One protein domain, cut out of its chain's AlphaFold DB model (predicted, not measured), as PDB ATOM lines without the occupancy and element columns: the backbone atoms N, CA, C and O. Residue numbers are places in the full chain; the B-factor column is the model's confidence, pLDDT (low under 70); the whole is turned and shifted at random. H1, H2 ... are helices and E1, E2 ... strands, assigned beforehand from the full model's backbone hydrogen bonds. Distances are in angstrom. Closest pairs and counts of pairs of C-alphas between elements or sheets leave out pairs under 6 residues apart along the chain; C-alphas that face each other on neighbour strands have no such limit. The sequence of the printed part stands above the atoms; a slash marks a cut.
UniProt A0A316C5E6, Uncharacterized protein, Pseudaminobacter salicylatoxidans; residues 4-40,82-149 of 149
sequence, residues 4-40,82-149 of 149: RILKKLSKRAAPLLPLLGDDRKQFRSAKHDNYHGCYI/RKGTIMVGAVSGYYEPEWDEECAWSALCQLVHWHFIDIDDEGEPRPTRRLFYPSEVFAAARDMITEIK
ATOM      1  N   ARG A   4       5.063  15.664  55.064       94.56
ATOM      2  CA  ARG A   4       4.214  16.254  54.012       94.56
ATOM      3  C   ARG A   4       4.876  16.106  52.643       94.56
ATOM      4  O   ARG A   4       4.184  15.810  51.672       94.56
ATOM      5  N   ILE A   5       6.186  16.333  52.565       94.81
ATOM      6  CA  ILE A   5       6.970  16.131  51.343       94.81
ATOM      7  C   ILE A   5       6.999  14.641  50.999       94.81
ATOM      8  O   ILE A   5       6.675  14.301  49.867       94.81
ATOM      9  N   LEU A   6       7.256  13.767  51.977       95.50
ATOM     10  CA  LEU A   6       7.241  12.314  51.801       95.50
ATOM     11  C   LEU A   6       5.926  11.831  51.181       95.50
ATOM     12  O   LEU A   6       5.932  11.124  50.177       95.50
ATOM     13  N   LYS A   7       4.787  12.303  51.703       96.88
ATOM     14  CA  LYS A   7       3.464  12.010  51.138       96.88
ATOM     15  C   LYS A   7       3.322  12.473  49.685       96.88
ATOM     16  O   LYS A   7       2.752  11.756  48.864       96.88
ATOM     17  N   LYS A   8       3.809  13.676  49.355       97.88
ATOM     18  CA  LYS A   8       3.769  14.211  47.982       97.88
ATOM     19  C   LYS A   8       4.640  13.392  47.029       97.88
ATOM     20  O   LYS A   8       4.198  13.108  45.921       97.88
ATOM     21  N   LEU A   9       5.851  13.035  47.451       97.88
ATOM     22  CA  LEU A   9       6.780  12.235  46.655       97.88
ATOM     23  C   LEU A   9       6.242  10.820  46.449       97.88
ATOM     24  O   LEU A   9       6.163  10.381  45.311       97.88
ATOM     25  N   SER A  10       5.739  10.177  47.504       98.12
ATOM     26  CA  SER A  10       5.136   8.839  47.419       98.12
ATOM     27  C   SER A  10       3.946   8.815  46.456       98.12
ATOM     28  O   SER A  10       3.831   7.912  45.639       98.12
ATOM     29  N   LYS A  11       3.099   9.859  46.464       98.62
ATOM     30  CA  LYS A  11       2.007  10.000  45.485       98.62
ATOM     31  C   LYS A  11       2.508  10.056  44.034       98.62
ATOM     32  O   LYS A  11       1.822   9.573  43.145       98.62
ATOM     33  N   ARG A  12       3.659  10.691  43.795       98.44
ATOM     34  CA  ARG A  12       4.267  10.816  42.460       98.44
ATOM     35  C   ARG A  12       5.030   9.561  42.036       98.44
ATOM     36  O   ARG A  12       5.090   9.297  40.845       98.44
ATOM     37  N   ALA A  13       5.611   8.838  42.991       98.31
ATOM     38  CA  ALA A  13       6.376   7.617  42.761       98.31
ATOM     39  C   ALA A  13       5.482   6.415  42.448       98.31
ATOM     40  O   ALA A  13       5.764   5.678  41.515       98.31
ATOM     41  N   ALA A  14       4.363   6.284  43.164       98.44
ATOM     42  CA  ALA A  14       3.382   5.209  43.018       98.44
ATOM     43  C   ALA A  14       3.067   4.764  41.569       98.44
ATOM     44  O   ALA A  14       3.158   3.569  41.302       98.44
ATOM     45  N   PRO A  15       2.733   5.659  40.614       98.38
ATOM     46  CA  PRO A  15       2.440   5.242  39.238       98.38
ATOM     47  C   PRO A  15       3.663   4.774  38.433       98.38
ATOM     48  O   PRO A  15       3.480   4.174  37.382       98.38
ATOM     49  N   LEU A  16       4.889   5.067  38.877       98.38
ATOM     50  CA  LEU A  16       6.117   4.644  38.194       98.38
ATOM     51  C   LEU A  16       6.533   3.226  38.588       98.38
ATOM     52  O   LEU A  16       7.125   2.534  37.771       98.38
ATOM     53  N   LEU A  17       6.205   2.793  39.809       98.00
ATOM     54  CA  LEU A  17       6.640   1.501  40.352       98.00
ATOM     55  C   LEU A  17       6.232   0.305  39.467       98.00
ATOM     56  O   LEU A  17       7.126  -0.437  39.066       98.00
ATOM     57  N   PRO A  18       4.964   0.162  39.021       97.50
ATOM     58  CA  PRO A  18       4.590  -0.961  38.158       97.50
ATOM     59  C   PRO A  18       5.257  -0.912  36.779       97.50
ATOM     60  O   PRO A  18       5.489  -1.948  36.167       97.50
ATOM     61  N   LEU A  19       5.583   0.288  36.280       97.31
ATOM     62  CA  LEU A  19       6.286   0.458  35.001       97.31
ATOM     63  C   LEU A  19       7.757   0.031  35.081       97.31
ATOM     64  O   LEU A  19       8.375  -0.201  34.050       97.31
ATOM     65  N   LEU A  20       8.297  -0.048  36.297       96.88
ATOM     66  CA  LEU A  20       9.649  -0.502  36.611       96.88
ATOM     67  C   LEU A  20       9.677  -1.962  37.096       96.88
ATOM     68  O   LEU A  20      10.717  -2.424  37.551       96.88
ATOM     69  N   GLY A  21       8.549  -2.677  37.018       95.44
ATOM     70  CA  GLY A  21       8.449  -4.084  37.415       95.44
ATOM     71  C   GLY A  21       8.225  -4.334  38.909       95.44
ATOM     72  O   GLY A  21       8.270  -5.484  39.326       95.44
ATOM     73  N   ASP A  22       7.963  -3.301  39.718       96.31
ATOM     74  CA  ASP A  22       7.592  -3.477  41.128       96.31
ATOM     75  C   ASP A  22       6.098  -3.814  41.239       96.31
ATOM     76  O   ASP A  22       5.222  -2.967  41.018       96.31
ATOM     77  N   ASP A  23       5.823  -5.079  41.552       95.38
ATOM     78  CA  ASP A  23       4.496  -5.686  41.646       95.38
ATOM     79  C   ASP A  23       3.952  -5.746  43.083       95.38
ATOM     80  O   ASP A  23       2.842  -6.244  43.316       95.38
ATOM     81  N   ARG A  24       4.686  -5.190  44.056       96.50
ATOM     82  CA  ARG A  24       4.258  -5.155  45.457       96.50
ATOM     83  C   ARG A  24       2.934  -4.411  45.601       96.50
ATOM     84  O   ARG A  24       2.623  -3.438  44.903       96.50
ATOM     85  N   LYS A  25       2.131  -4.833  46.578       97.56
ATOM     86  CA  LYS A  25       0.805  -4.258  46.816       97.56
ATOM     87  C   LYS A  25       0.941  -2.805  47.254       97.56
ATOM     88  O   LYS A  25       1.508  -2.517  48.305       97.56
ATOM     89  N   GLN A  26       0.320  -1.893  46.508       98.00
ATOM     90  CA  GLN A  26       0.204  -0.496  46.920       98.00
ATOM     91  C   GLN A  26      -1.017  -0.279  47.818       98.00
ATOM     92  O   GLN A  26      -2.127  -0.716  47.510       98.00
ATOM     93  N   PHE A  27      -0.841   0.452  48.914       97.50
ATOM     94  CA  PHE A  27      -1.925   0.776  49.843       97.50
ATOM     95  C   PHE A  27      -1.723   2.152  50.481       97.50
ATOM     96  O   PHE A  27      -0.720   2.836  50.277       97.50
ATOM     97  N   ARG A  28      -2.735   2.631  51.207       97.44
ATOM     98  CA  ARG A  28      -2.701   3.940  51.865       97.44
ATOM     99  C   ARG A  28      -2.419   3.759  53.342       97.44
ATOM    100  O   ARG A  28      -3.158   3.039  54.000       97.44
ATOM    101  N   SER A  29      -1.446   4.503  53.862       95.94
ATOM    102  CA  SER A  29      -1.108   4.421  55.276       95.94
ATOM    103  C   SER A  29      -2.275   4.832  56.176       95.94
ATOM    104  O   SER A  29      -2.932   5.863  55.942       95.94
ATOM    105  N   ALA A  30      -2.511   4.059  57.230       93.69
ATOM    106  CA  ALA A  30      -3.386   4.456  58.322       93.69
ATOM    107  C   ALA A  30      -2.626   5.358  59.312       93.69
ATOM    108  O   ALA A  30      -1.449   5.684  59.139       93.69
ATOM    109  N   LYS A  31      -3.332   5.891  60.311       89.50
ATOM    110  CA  LYS A  31      -2.708   6.746  61.327       89.50
ATOM    111  C   LYS A  31      -2.023   5.830  62.352       89.50
ATOM    112  O   LYS A  31      -2.734   5.083  63.003       89.50
ATOM    113  N   HIS A  32      -0.700   5.943  62.502       86.38
ATOM    114  CA  HIS A  32       0.136   5.179  63.454       86.38
ATOM    115  C   HIS A  32       0.253   3.661  63.222       86.38
ATOM    116  O   HIS A  32       0.776   2.972  64.082       86.38
ATOM    117  N   ASP A  33      -0.193   3.151  62.075       87.88
ATOM    118  CA  ASP A  33      -0.227   1.701  61.806       87.88
ATOM    119  C   ASP A  33       0.936   1.222  60.923       87.88
ATOM    120  O   ASP A  33       1.267   0.049  60.882       87.88
ATOM    121  N   ASN A  34       1.562   2.155  60.203       91.38
ATOM    122  CA  ASN A  34       2.607   1.868  59.223       91.38
ATOM    123  C   ASN A  34       3.900   2.576  59.592       91.38
ATOM    124  O   ASN A  34       3.867   3.592  60.297       91.38
ATOM    125  N   TYR A  35       5.012   2.113  59.035       89.38
ATOM    126  CA  TYR A  35       6.333   2.695  59.267       89.38
ATOM    127  C   TYR A  35       6.979   3.155  57.963       89.38
ATOM    128  O   TYR A  35       6.595   2.751  56.867       89.38
ATOM    129  N   HIS A  36       7.936   4.075  58.056       90.06
ATOM    130  CA  HIS A  36       8.771   4.445  56.920       90.06
ATOM    131  C   HIS A  36      10.256   4.367  57.282       90.06
ATOM    132  O   HIS A  36      10.667   4.830  58.343       90.06
ATOM    133  N   GLY A  37      11.091   3.910  56.348       83.31
ATOM    134  CA  GLY A  37      12.555   3.926  56.504       83.31
ATOM    135  C   GLY A  37      13.217   5.294  56.261       83.31
ATOM    136  O   GLY A  37      14.429   5.436  56.365       83.31
ATOM    137  N   CYS A  38      12.452   6.333  55.904       85.69
ATOM    138  CA  CYS A  38      13.009   7.649  55.575       85.69
ATOM    139  C   CYS A  38      13.552   8.395  56.809       85.69
ATOM    140  O   CYS A  38      12.784   8.764  57.698       85.69
ATOM    141  N   TYR A  39      14.837   8.762  56.800       83.00
ATOM    142  CA  TYR A  39      15.426   9.559  57.879       83.00
ATOM    143  C   TYR A  39      15.051  11.051  57.775       83.00
ATOM    144  O   TYR A  39      15.412  11.763  56.830       83.00
ATOM    145  N   ILE A  40      14.296  11.553  58.755       86.00
ATOM    146  CA  ILE A  40      13.870  12.958  58.836       86.00
ATOM    147  C   ILE A  40      14.757  13.688  59.846       86.00
ATOM    148  O   ILE A  40      14.591  13.545  61.047       86.00
ATOM    149  N   ARG A  82       2.411  10.066  57.313       94.56
ATOM    150  CA  ARG A  82       1.138  10.785  57.453       94.56
ATOM    151  C   ARG A  82       0.011   9.991  56.788       94.56
ATOM    152  O   ARG A  82       0.167   9.634  55.624       94.56
ATOM    153  N   LYS A  83      -1.145   9.835  57.452       95.75
ATOM    154  CA  LYS A  83      -2.340   9.148  56.911       95.75
ATOM    155  C   LYS A  83      -2.558   9.415  55.416       95.75
ATOM    156  O   LYS A  83      -2.600  10.576  54.972       95.75
ATOM    157  N   GLY A  84      -2.740   8.347  54.648       96.81
ATOM    158  CA  GLY A  84      -2.955   8.369  53.207       96.81
ATOM    159  C   GLY A  84      -1.691   8.592  52.379       96.81
ATOM    160  O   GLY A  84      -1.817   8.957  51.208       96.81
ATOM    161  N   THR A  85      -0.503   8.454  52.974       97.69
ATOM    162  CA  THR A  85       0.746   8.278  52.216       97.69
ATOM    163  C   THR A  85       0.662   6.952  51.475       97.69
ATOM    164  O   THR A  85       0.095   6.004  52.008       97.69
ATOM    165  N   ILE A  86       1.124   6.916  50.226       98.19
ATOM    166  CA  ILE A  86       1.121   5.668  49.460       98.19
ATOM    167  C   ILE A  86       2.308   4.832  49.926       98.19
ATOM    168  O   ILE A  86       3.446   5.305  49.894       98.19
ATOM    169  N   MET A  87       1.994   3.633  50.382       97.75
ATOM    170  CA  MET A  87       2.914   2.602  50.831       97.75
ATOM    171  C   MET A  87       2.931   1.479  49.800       97.75
ATOM    172  O   MET A  87       1.985   1.352  49.015       97.75
ATOM    173  N   VAL A  88       3.986   0.681  49.826       97.31
ATOM    174  CA  VAL A  88       4.091  -0.586  49.112       97.31
ATOM    175  C   VAL A  88       4.508  -1.664  50.094       97.31
ATOM    176  O   VAL A  88       5.219  -1.372  51.050       97.31
ATOM    177  N   GLY A  89       4.042  -2.887  49.885       95.12
ATOM    178  CA  GLY A  89       4.424  -4.004  50.732       95.12
ATOM    179  C   GLY A  89       4.108  -5.345  50.097       95.12
ATOM    180  O   GLY A  89       3.290  -5.442  49.174       95.12
ATOM    181  N   ALA A  90       4.788  -6.367  50.586       94.19
ATOM    182  CA  ALA A  90       4.617  -7.748  50.174       94.19
ATOM    183  C   ALA A  90       4.986  -8.679  51.328       94.19
ATOM    184  O   ALA A  90       5.656  -8.287  52.280       94.19
ATOM    185  N   VAL A  91       4.538  -9.926  51.232       93.88
ATOM    186  CA  VAL A  91       5.010 -10.973  52.137       93.88
ATOM    187  C   VAL A  91       6.416 -11.378  51.693       93.88
ATOM    188  O   VAL A  91       6.617 -11.700  50.523       93.88
ATOM    189  N   SER A  92       7.370 -11.347  52.618       87.56
ATOM    190  CA  SER A  92       8.773 -11.711  52.407       87.56
ATOM    191  C   SER A  92       9.239 -12.671  53.504       87.56
ATOM    192  O   SER A  92       8.672 -12.696  54.591       87.56
ATOM    193  N   GLY A  93      10.276 -13.461  53.229       84.38
ATOM    194  CA  GLY A  93      10.819 -14.454  54.163       84.38
ATOM    195  C   GLY A  93      10.456 -15.897  53.796       84.38
ATOM    196  O   GLY A  93       9.384 -16.178  53.265       84.38
ATOM    197  N   TYR A  94      11.395 -16.816  54.046       80.38
ATOM    198  CA  TYR A  94      11.260 -18.233  53.687       80.38
ATOM    199  C   TYR A  94      10.628 -19.064  54.814       80.38
ATOM    200  O   TYR A  94       9.623 -19.731  54.593       80.38
ATOM    201  N   TYR A  95      11.198 -19.013  56.024       84.75
ATOM    202  CA  TYR A  95      10.743 -19.831  57.157       84.75
ATOM    203  C   TYR A  95       9.561 -19.215  57.912       84.75
ATOM    204  O   TYR A  95       8.636 -19.930  58.285       84.75
ATOM    205  N   GLU A  96       9.571 -17.895  58.096       87.69
ATOM    206  CA  GLU A  96       8.503 -17.132  58.742       87.69
ATOM    207  C   GLU A  96       8.154 -15.966  57.816       87.69
ATOM    208  O   GLU A  96       8.860 -14.958  57.804       87.69
ATOM    209  N   PRO A  97       7.147 -16.133  56.941       86.25
ATOM    210  CA  PRO A  97       6.759 -15.084  56.017       86.25
ATOM    211  C   PRO A  97       6.153 -13.911  56.789       86.25
ATOM    212  O   PRO A  97       5.088 -14.036  57.398       86.25
ATOM    213  N   GLU A  98       6.816 -12.764  56.738       90.69
ATOM    214  CA  GLU A  98       6.379 -11.530  57.376       90.69
ATOM    215  C   GLU A  98       5.951 -10.510  56.327       90.69
ATOM    216  O   GLU A  98       6.415 -10.495  55.183       90.69
ATOM    217  N   TRP A  99       5.016  -9.650  56.716       90.50
ATOM    218  CA  TRP A  99       4.651  -8.508  55.898       90.50
ATOM    219  C   TRP A  99       5.743  -7.443  56.005       90.50
ATOM    220  O   TRP A  99       5.904  -6.843  57.066       90.50
ATOM    221  N   ASP A 100       6.451  -7.193  54.904       90.88
ATOM    222  CA  ASP A 100       7.400  -6.088  54.792       90.88
ATOM    223  C   ASP A 100       6.770  -4.934  54.007       90.88
ATOM    224  O   ASP A 100       6.106  -5.131  52.980       90.88
ATOM    225  N   GLU A 101       6.959  -3.714  54.499       93.69
ATOM    226  CA  GLU A 101       6.383  -2.516  53.909       93.69
ATOM    227  C   GLU A 101       7.299  -1.300  53.987       93.69
ATOM    228  O   GLU A 101       8.025  -1.052  54.948       93.69
ATOM    229  N   GLU A 102       7.175  -0.447  52.978       95.44
ATOM    230  CA  GLU A 102       7.848   0.836  52.926       95.44
ATOM    231  C   GLU A 102       6.988   1.876  52.203       95.44
ATOM    232  O   GLU A 102       5.945   1.589  51.613       95.44
ATOM    233  N   CYS A 103       7.396   3.143  52.236       96.94
ATOM    234  CA  CYS A 103       6.698   4.157  51.451       96.94
ATOM    235  C   CYS A 103       7.075   4.053  49.966       96.94
ATOM    236  O   CYS A 103       8.233   3.814  49.635       96.94
ATOM    237  N   ALA A 104       6.137   4.351  49.061       97.94
ATOM    238  CA  ALA A 104       6.378   4.266  47.614       97.94
ATOM    239  C   ALA A 104       7.546   5.150  47.127       97.94
ATOM    240  O   ALA A 104       8.136   4.895  46.082       97.94
ATOM    241  N   TRP A 105       7.874   6.214  47.868       97.62
ATOM    242  CA  TRP A 105       9.064   7.017  47.591       97.62
ATOM    243  C   TRP A 105      10.369   6.262  47.877       97.62
ATOM    244  O   TRP A 105      11.272   6.320  47.049       97.62
ATOM    245  N   SER A 106      10.461   5.565  49.013       96.62
ATOM    246  CA  SER A 106      11.634   4.753  49.361       96.62
ATOM    247  C   SER A 106      11.834   3.629  48.345       96.62
ATOM    248  O   SER A 106      12.932   3.513  47.809       96.62
ATOM    249  N   ALA A 107      10.750   2.947  47.971       97.12
ATOM    250  CA  ALA A 107      10.756   1.898  46.958       97.12
ATOM    251  C   ALA A 107      11.344   2.381  45.627       97.12
ATOM    252  O   ALA A 107      12.248   1.766  45.066       97.12
ATOM    253  N   LEU A 108      10.884   3.543  45.147       98.00
ATOM    254  CA  LEU A 108      11.404   4.133  43.915       98.00
ATOM    255  C   LEU A 108      12.883   4.508  44.050       98.00
ATOM    256  O   LEU A 108      13.661   4.245  43.140       98.00
ATOM    257  N   CYS A 109      13.275   5.129  45.167       96.50
ATOM    258  CA  CYS A 109      14.678   5.452  45.419       96.50
ATOM    259  C   CYS A 109      15.552   4.203  45.408       96.50
ATOM    260  O   CYS A 109      16.637   4.253  44.844       96.50
ATOM    261  N   GLN A 110      15.092   3.108  46.013       95.19
ATOM    262  CA  GLN A 110      15.820   1.850  46.023       95.19
ATOM    263  C   GLN A 110      16.017   1.352  44.590       95.19
ATOM    264  O   GLN A 110      17.158   1.267  44.152       95.19
ATOM    265  N   LEU A 111      14.943   1.141  43.824       96.38
ATOM    266  CA  LEU A 111      15.035   0.665  42.435       96.38
ATOM    267  C   LEU A 111      15.988   1.512  41.582       96.38
ATOM    268  O   LEU A 111      16.844   0.975  40.885       96.38
ATOM    269  N   VAL A 112      15.873   2.839  41.678       96.69
ATOM    270  CA  VAL A 112      16.725   3.761  40.921       96.69
ATOM    271  C   VAL A 112      18.179   3.690  41.390       96.69
ATOM    272  O   VAL A 112      19.074   3.641  40.557       96.69
ATOM    273  N   HIS A 113      18.448   3.677  42.699       94.75
ATOM    274  CA  HIS A 113      19.824   3.574  43.194       94.75
ATOM    275  C   HIS A 113      20.468   2.253  42.779       94.75
ATOM    276  O   HIS A 113      21.572   2.283  42.259       94.75
ATOM    277  N   TRP A 114      19.780   1.122  42.951       94.00
ATOM    278  CA  TRP A 114      20.316  -0.192  42.584       94.00
ATOM    279  C   TRP A 114      20.614  -0.315  41.089       94.00
ATOM    280  O   TRP A 114      21.581  -0.968  40.725       94.00
ATOM    281  N   HIS A 115      19.831   0.335  40.227       94.75
ATOM    282  CA  HIS A 115      20.095   0.348  38.789       94.75
ATOM    283  C   HIS A 115      21.313   1.208  38.401       94.75
ATOM    284  O   HIS A 115      22.005   0.892  37.442       94.75
ATOM    285  N   PHE A 116      21.584   2.293  39.135       94.38
ATOM    286  CA  PHE A 116      22.695   3.216  38.863       94.38
ATOM    287  C   PHE A 116      23.859   3.072  39.859       94.38
ATOM    288  O   PHE A 116      24.597   4.034  40.079       94.38
ATOM    289  N   ILE A 117      24.017   1.906  40.484       92.75
ATOM    290  CA  ILE A 117      25.193   1.547  41.282       92.75
ATOM    291  C   ILE A 117      25.972   0.494  40.501       92.75
ATOM    292  O   ILE A 117      25.422  -0.551  40.169       92.75
ATOM    293  N   ASP A 118      27.247   0.774  40.252       92.44
ATOM    294  CA  ASP A 118      28.222  -0.216  39.798       92.44
ATOM    295  C   ASP A 118      29.090  -0.664  40.970       92.44
ATOM    296  O   ASP A 118      29.213   0.046  41.967       92.44
ATOM    297  N   ILE A 119      29.708  -1.831  40.841       89.12
ATOM    298  CA  ILE A 119      30.742  -2.299  41.766       89.12
ATOM    299  C   ILE A 119      32.081  -2.070  41.069       89.12
ATOM    300  O   ILE A 119      32.273  -2.548  39.952       89.12
ATOM    301  N   ASP A 120      32.972  -1.297  41.686       87.56
ATOM    302  CA  ASP A 120      34.310  -1.079  41.133       87.56
ATOM    303  C   ASP A 120      35.222  -2.312  41.296       87.56
ATOM    304  O   ASP A 120      34.851  -3.316  41.907       87.56
ATOM    305  N   ASP A 121      36.440  -2.234  40.754       90.12
ATOM    306  CA  ASP A 121      37.431  -3.317  40.843       90.12
ATOM    307  C   ASP A 121      37.850  -3.634  42.296       90.12
ATOM    308  O   ASP A 121      38.395  -4.706  42.568       90.12
ATOM    309  N   GLU A 122      37.593  -2.720  43.239       91.25
ATOM    310  CA  GLU A 122      37.848  -2.888  44.671       91.25
ATOM    311  C   GLU A 122      36.662  -3.524  45.422       91.25
ATOM    312  O   GLU A 122      36.791  -3.872  46.598       91.25
ATOM    313  N   GLY A 123      35.526  -3.736  44.748       88.62
ATOM    314  CA  GLY A 123      34.306  -4.275  45.343       88.62
ATOM    315  C   GLY A 123      33.407  -3.219  45.992       88.62
ATOM    316  O   GLY A 123      32.434  -3.581  46.657       88.62
ATOM    317  N   GLU A 124      33.701  -1.931  45.816       88.56
ATOM    318  CA  GLU A 124      32.961  -0.833  46.431       88.56
ATOM    319  C   GLU A 124      31.838  -0.322  45.508       88.56
ATOM    320  O   GLU A 124      32.035  -0.131  44.302       88.56
ATOM    321  N   PRO A 125      30.634  -0.057  46.050       88.44
ATOM    322  CA  PRO A 125      29.526   0.462  45.263       88.44
ATOM    323  C   PRO A 125      29.772   1.923  44.861       88.44
ATOM    324  O   PRO A 125      29.856   2.818  45.709       88.44
ATOM    325  N   ARG A 126      29.806   2.197  43.554       89.19
ATOM    326  CA  ARG A 126      29.933   3.541  42.981       89.19
ATOM    327  C   ARG A 126      28.677   3.950  42.214       89.19
ATOM    328  O   ARG A 126      28.289   3.282  41.259       89.19
ATOM    329  N   PRO A 127      28.047   5.083  42.571       89.12
ATOM    330  CA  PRO A 127      26.928   5.594  41.799       89.12
ATOM    331  C   PRO A 127      27.411   6.103  40.433       89.12
ATOM    332  O   PRO A 127      28.234   7.015  40.358       89.12
ATOM    333  N   THR A 128      26.850   5.572  39.348       92.88
ATOM    334  CA  THR A 128      27.122   6.006  37.964       92.88
ATOM    335  C   THR A 128      26.340   7.266  37.588       92.88
ATOM    336  O   THR A 128      26.613   7.916  36.576       92.88
ATOM    337  N   ARG A 129      25.374   7.659  38.429       92.81
ATOM    338  CA  ARG A 129      24.514   8.824  38.227       92.81
ATOM    339  C   ARG A 129      24.315   9.621  39.510       92.81
ATOM    340  O   ARG A 129      24.208   9.088  40.611       92.81
ATOM    341  N   ARG A 130      24.182  10.939  39.355       93.12
ATOM    342  CA  ARG A 130      23.814  11.844  40.447       93.12
ATOM    343  C   ARG A 130      22.337  11.670  40.823       93.12
ATOM    344  O   ARG A 130      21.469  11.891  39.982       93.12
ATOM    345  N   LEU A 131      22.066  11.325  42.084       93.88
ATOM    346  CA  LEU A 131      20.720  11.006  42.594       93.88
ATOM    347  C   LEU A 131      20.408  11.693  43.943       93.88
ATOM    348  O   LEU A 131      19.619  11.204  44.748       93.88
ATOM    349  N   PHE A 132      21.011  12.856  44.205       90.25
ATOM    350  CA  PHE A 132      20.866  13.565  45.484       90.25
ATOM    351  C   PHE A 132      19.495  14.223  45.658       90.25
ATOM    352  O   PHE A 132      19.002  14.365  46.783       90.25
ATOM    353  N   TYR A 133      18.883  14.672  44.562       94.75
ATOM    354  CA  TYR A 133      17.624  15.403  44.600       94.75
ATOM    355  C   TYR A 133      16.452  14.566  44.095       94.75
ATOM    356  O   TYR A 133      16.589  13.815  43.129       94.75
ATOM    357  N   PRO A 134      15.234  14.768  44.638       96.25
ATOM    358  CA  PRO A 134      14.068  14.035  44.162       96.25
ATOM    359  C   PRO A 134      13.786  14.190  42.663       96.25
ATOM    360  O   PRO A 134      13.265  13.275  42.034       96.25
ATOM    361  N   SER A 135      14.105  15.347  42.078       97.06
ATOM    362  CA  SER A 135      13.981  15.575  40.634       97.06
ATOM    363  C   SER A 135      14.907  14.684  39.812       97.06
ATOM    364  O   SER A 135      14.485  14.230  38.756       97.06
ATOM    365  N   GLU A 136      16.123  14.425  40.298       97.38
ATOM    366  CA  GLU A 136      17.109  13.563  39.636       97.38
ATOM    367  C   GLU A 136      16.639  12.108  39.666       97.38
ATOM    368  O   GLU A 136      16.595  11.469  38.622       97.38
ATOM    369  N   VAL A 137      16.153  11.634  40.820       97.69
ATOM    370  CA  VAL A 137      15.554  10.294  40.960       97.69
ATOM    371  C   VAL A 137      14.363  10.112  40.015       97.69
ATOM    372  O   VAL A 137      14.265   9.104  39.327       97.69
ATOM    373  N   PHE A 138      13.456  11.094  39.923       98.25
ATOM    374  CA  PHE A 138      12.322  11.006  38.994       98.25
ATOM    375  C   PHE A 138      12.720  11.095  37.520       98.25
ATOM    376  O   PHE A 138      11.966  10.616  36.678       98.25
ATOM    377  N   ALA A 139      13.814  11.778  37.181       97.44
ATOM    378  CA  ALA A 139      14.330  11.784  35.816       97.44
ATOM    379  C   ALA A 139      14.917  10.408  35.484       97.44
ATOM    380  O   ALA A 139      14.466   9.777  34.538       97.44
ATOM    381  N   ALA A 140      15.789   9.897  36.352       97.50
ATOM    382  CA  ALA A 140      16.406   8.584  36.222       97.50
ATOM    383  C   ALA A 140      15.379   7.446  36.115       97.50
ATOM    384  O   ALA A 140      15.469   6.623  35.215       97.50
ATOM    385  N   ALA A 141      14.336   7.464  36.950       97.75
ATOM    386  CA  ALA A 141      13.237   6.505  36.862       97.75
ATOM    387  C   ALA A 141      12.523   6.521  35.500       97.75
ATOM    388  O   ALA A 141      12.057   5.487  35.037       97.75
ATOM    389  N   ARG A 142      12.385   7.689  34.862       97.62
ATOM    390  CA  ARG A 142      11.750   7.779  33.539       97.62
ATOM    391  C   ARG A 142      12.662   7.250  32.443       97.62
ATOM    392  O   ARG A 142      12.147   6.593  31.548       97.62
ATOM    393  N   ASP A 143      13.962   7.501  32.551       96.06
ATOM    394  CA  ASP A 143      14.953   6.964  31.617       96.06
ATOM    395  C   ASP A 143      14.967   5.424  31.686       96.06
ATOM    396  O   ASP A 143      14.815   4.763  30.663       96.06
ATOM    397  N   MET A 144      14.953   4.844  32.894       96.44
ATOM    398  CA  MET A 144      14.814   3.389  33.087       96.44
ATOM    399  C   MET A 144      13.546   2.827  32.421       96.44
ATOM    400  O   MET A 144      13.589   1.806  31.744       96.44
ATOM    401  N   ILE A 145      12.398   3.507  32.562       96.44
ATOM    402  CA  ILE A 145      11.141   3.085  31.910       96.44
ATOM    403  C   ILE A 145      11.266   3.103  30.379       96.44
ATOM    404  O   ILE A 145      10.591   2.320  29.711       96.44
ATOM    405  N   THR A 146      12.069   4.006  29.809       94.50
ATOM    406  CA  THR A 146      12.300   4.041  28.357       94.50
ATOM    407  C   THR A 146      13.249   2.953  27.871       94.50
ATOM    408  O   THR A 146      13.107   2.541  26.730       94.50
ATOM    409  N   GLU A 147      14.160   2.466  28.713       90.62
ATOM    410  CA  GLU A 147      15.093   1.379  28.377       90.62
ATOM    411  C   GLU A 147      14.446  -0.012  28.453       90.62
ATOM    412  O   GLU A 147      14.840  -0.919  27.726       90.62
ATOM    413  N   ILE A 148      13.446  -0.187  29.325       84.88
ATOM    414  CA  ILE A 148      12.716  -1.456  29.507       84.88
ATOM    415  C   ILE A 148      11.718  -1.725  28.359       84.88
ATOM    416  O   ILE A 148      11.269  -2.860  28.187       84.88
ATOM    417  N   LYS A 149      11.338  -0.694  27.597       67.19
ATOM    418  CA  LYS A 149      10.359  -0.773  26.500       67.19
ATOM    419  C   LYS A 149      11.016  -0.992  25.149       67.19
ATOM    420  O   LYS A 149      10.425  -1.766  24.365       67.19
TER     421      LYS A 149
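What this domain is: This is residues 4 to 40 and 82 to 149 of the 149 residues of an uncharacterized protein of Pseudaminobacter salicylatoxidans (UniProt A0A316C5E6). Helix H2 runs through the middle, with an antiparallel sheet, E1 - E2 - E3, at its first end and a small hairpin, E4 and E5, at its last. H1 and H3 pack across H2, H1 at its beginning and H3 farther along. The 105 printed residues include three named helices and five named strands, in the order H1 E1 E2 E3 H2 E4 E5 H3. The class is mixed, helices and strands; the whole is compact, with a radius of gyration of the C-alphas of 14.8 A and spans of 44 by 36 by 32 A.

How they stand to each other: Start at H1, residues 4 to 13: it touches residues 104 to 108 of H2, residues 104 to 115, at a steep tilt of 58 degrees, the closest C-alphas being Ser 10 and Trp 105, 4.3 A. E1, residues 25 to 28, neighbours E2, residues 86 to 92, with N 27 and O 87 within hydrogen-bond range at 3.0 A. E2 and E3, residues 98 to 103, form a hairpin; see N 90 and O 100, 3.0 A. H1 and H2 only graze this sheet. In the hairpin of E4, residues 117 to 119, and E5, residues 125 to 127, find N 118 and O 126 at 2.9 A. Residues 137 to 141 of H3, residues 134 to 147, touch residues 108 to 112 of H2 at a steep tilt of 60 degrees, the closest C-alphas being Val 112 and Ala 141, 6.0 A. Every O i to N i+4 pair in H1, H2 and H3 is within hydrogen-bond range.

Where its parts are: Find C-alpha 4 at (4.214, 16.254, 54.012), where H1 begins its 14.3 A. E2 spans 19.2 A and H2 16.8 A; H3 runs 20.3 A to C-alpha 147 at (15.093, 1.379, 28.377).

The domain as a whole: Residues 41 to 81 are not printed; C-alphas 40 and 82 are 13.0 A apart. The link from H1 to E1 is long, 11 residues. Of the printed residues, one has a pLDDT under 70, namely residue 149.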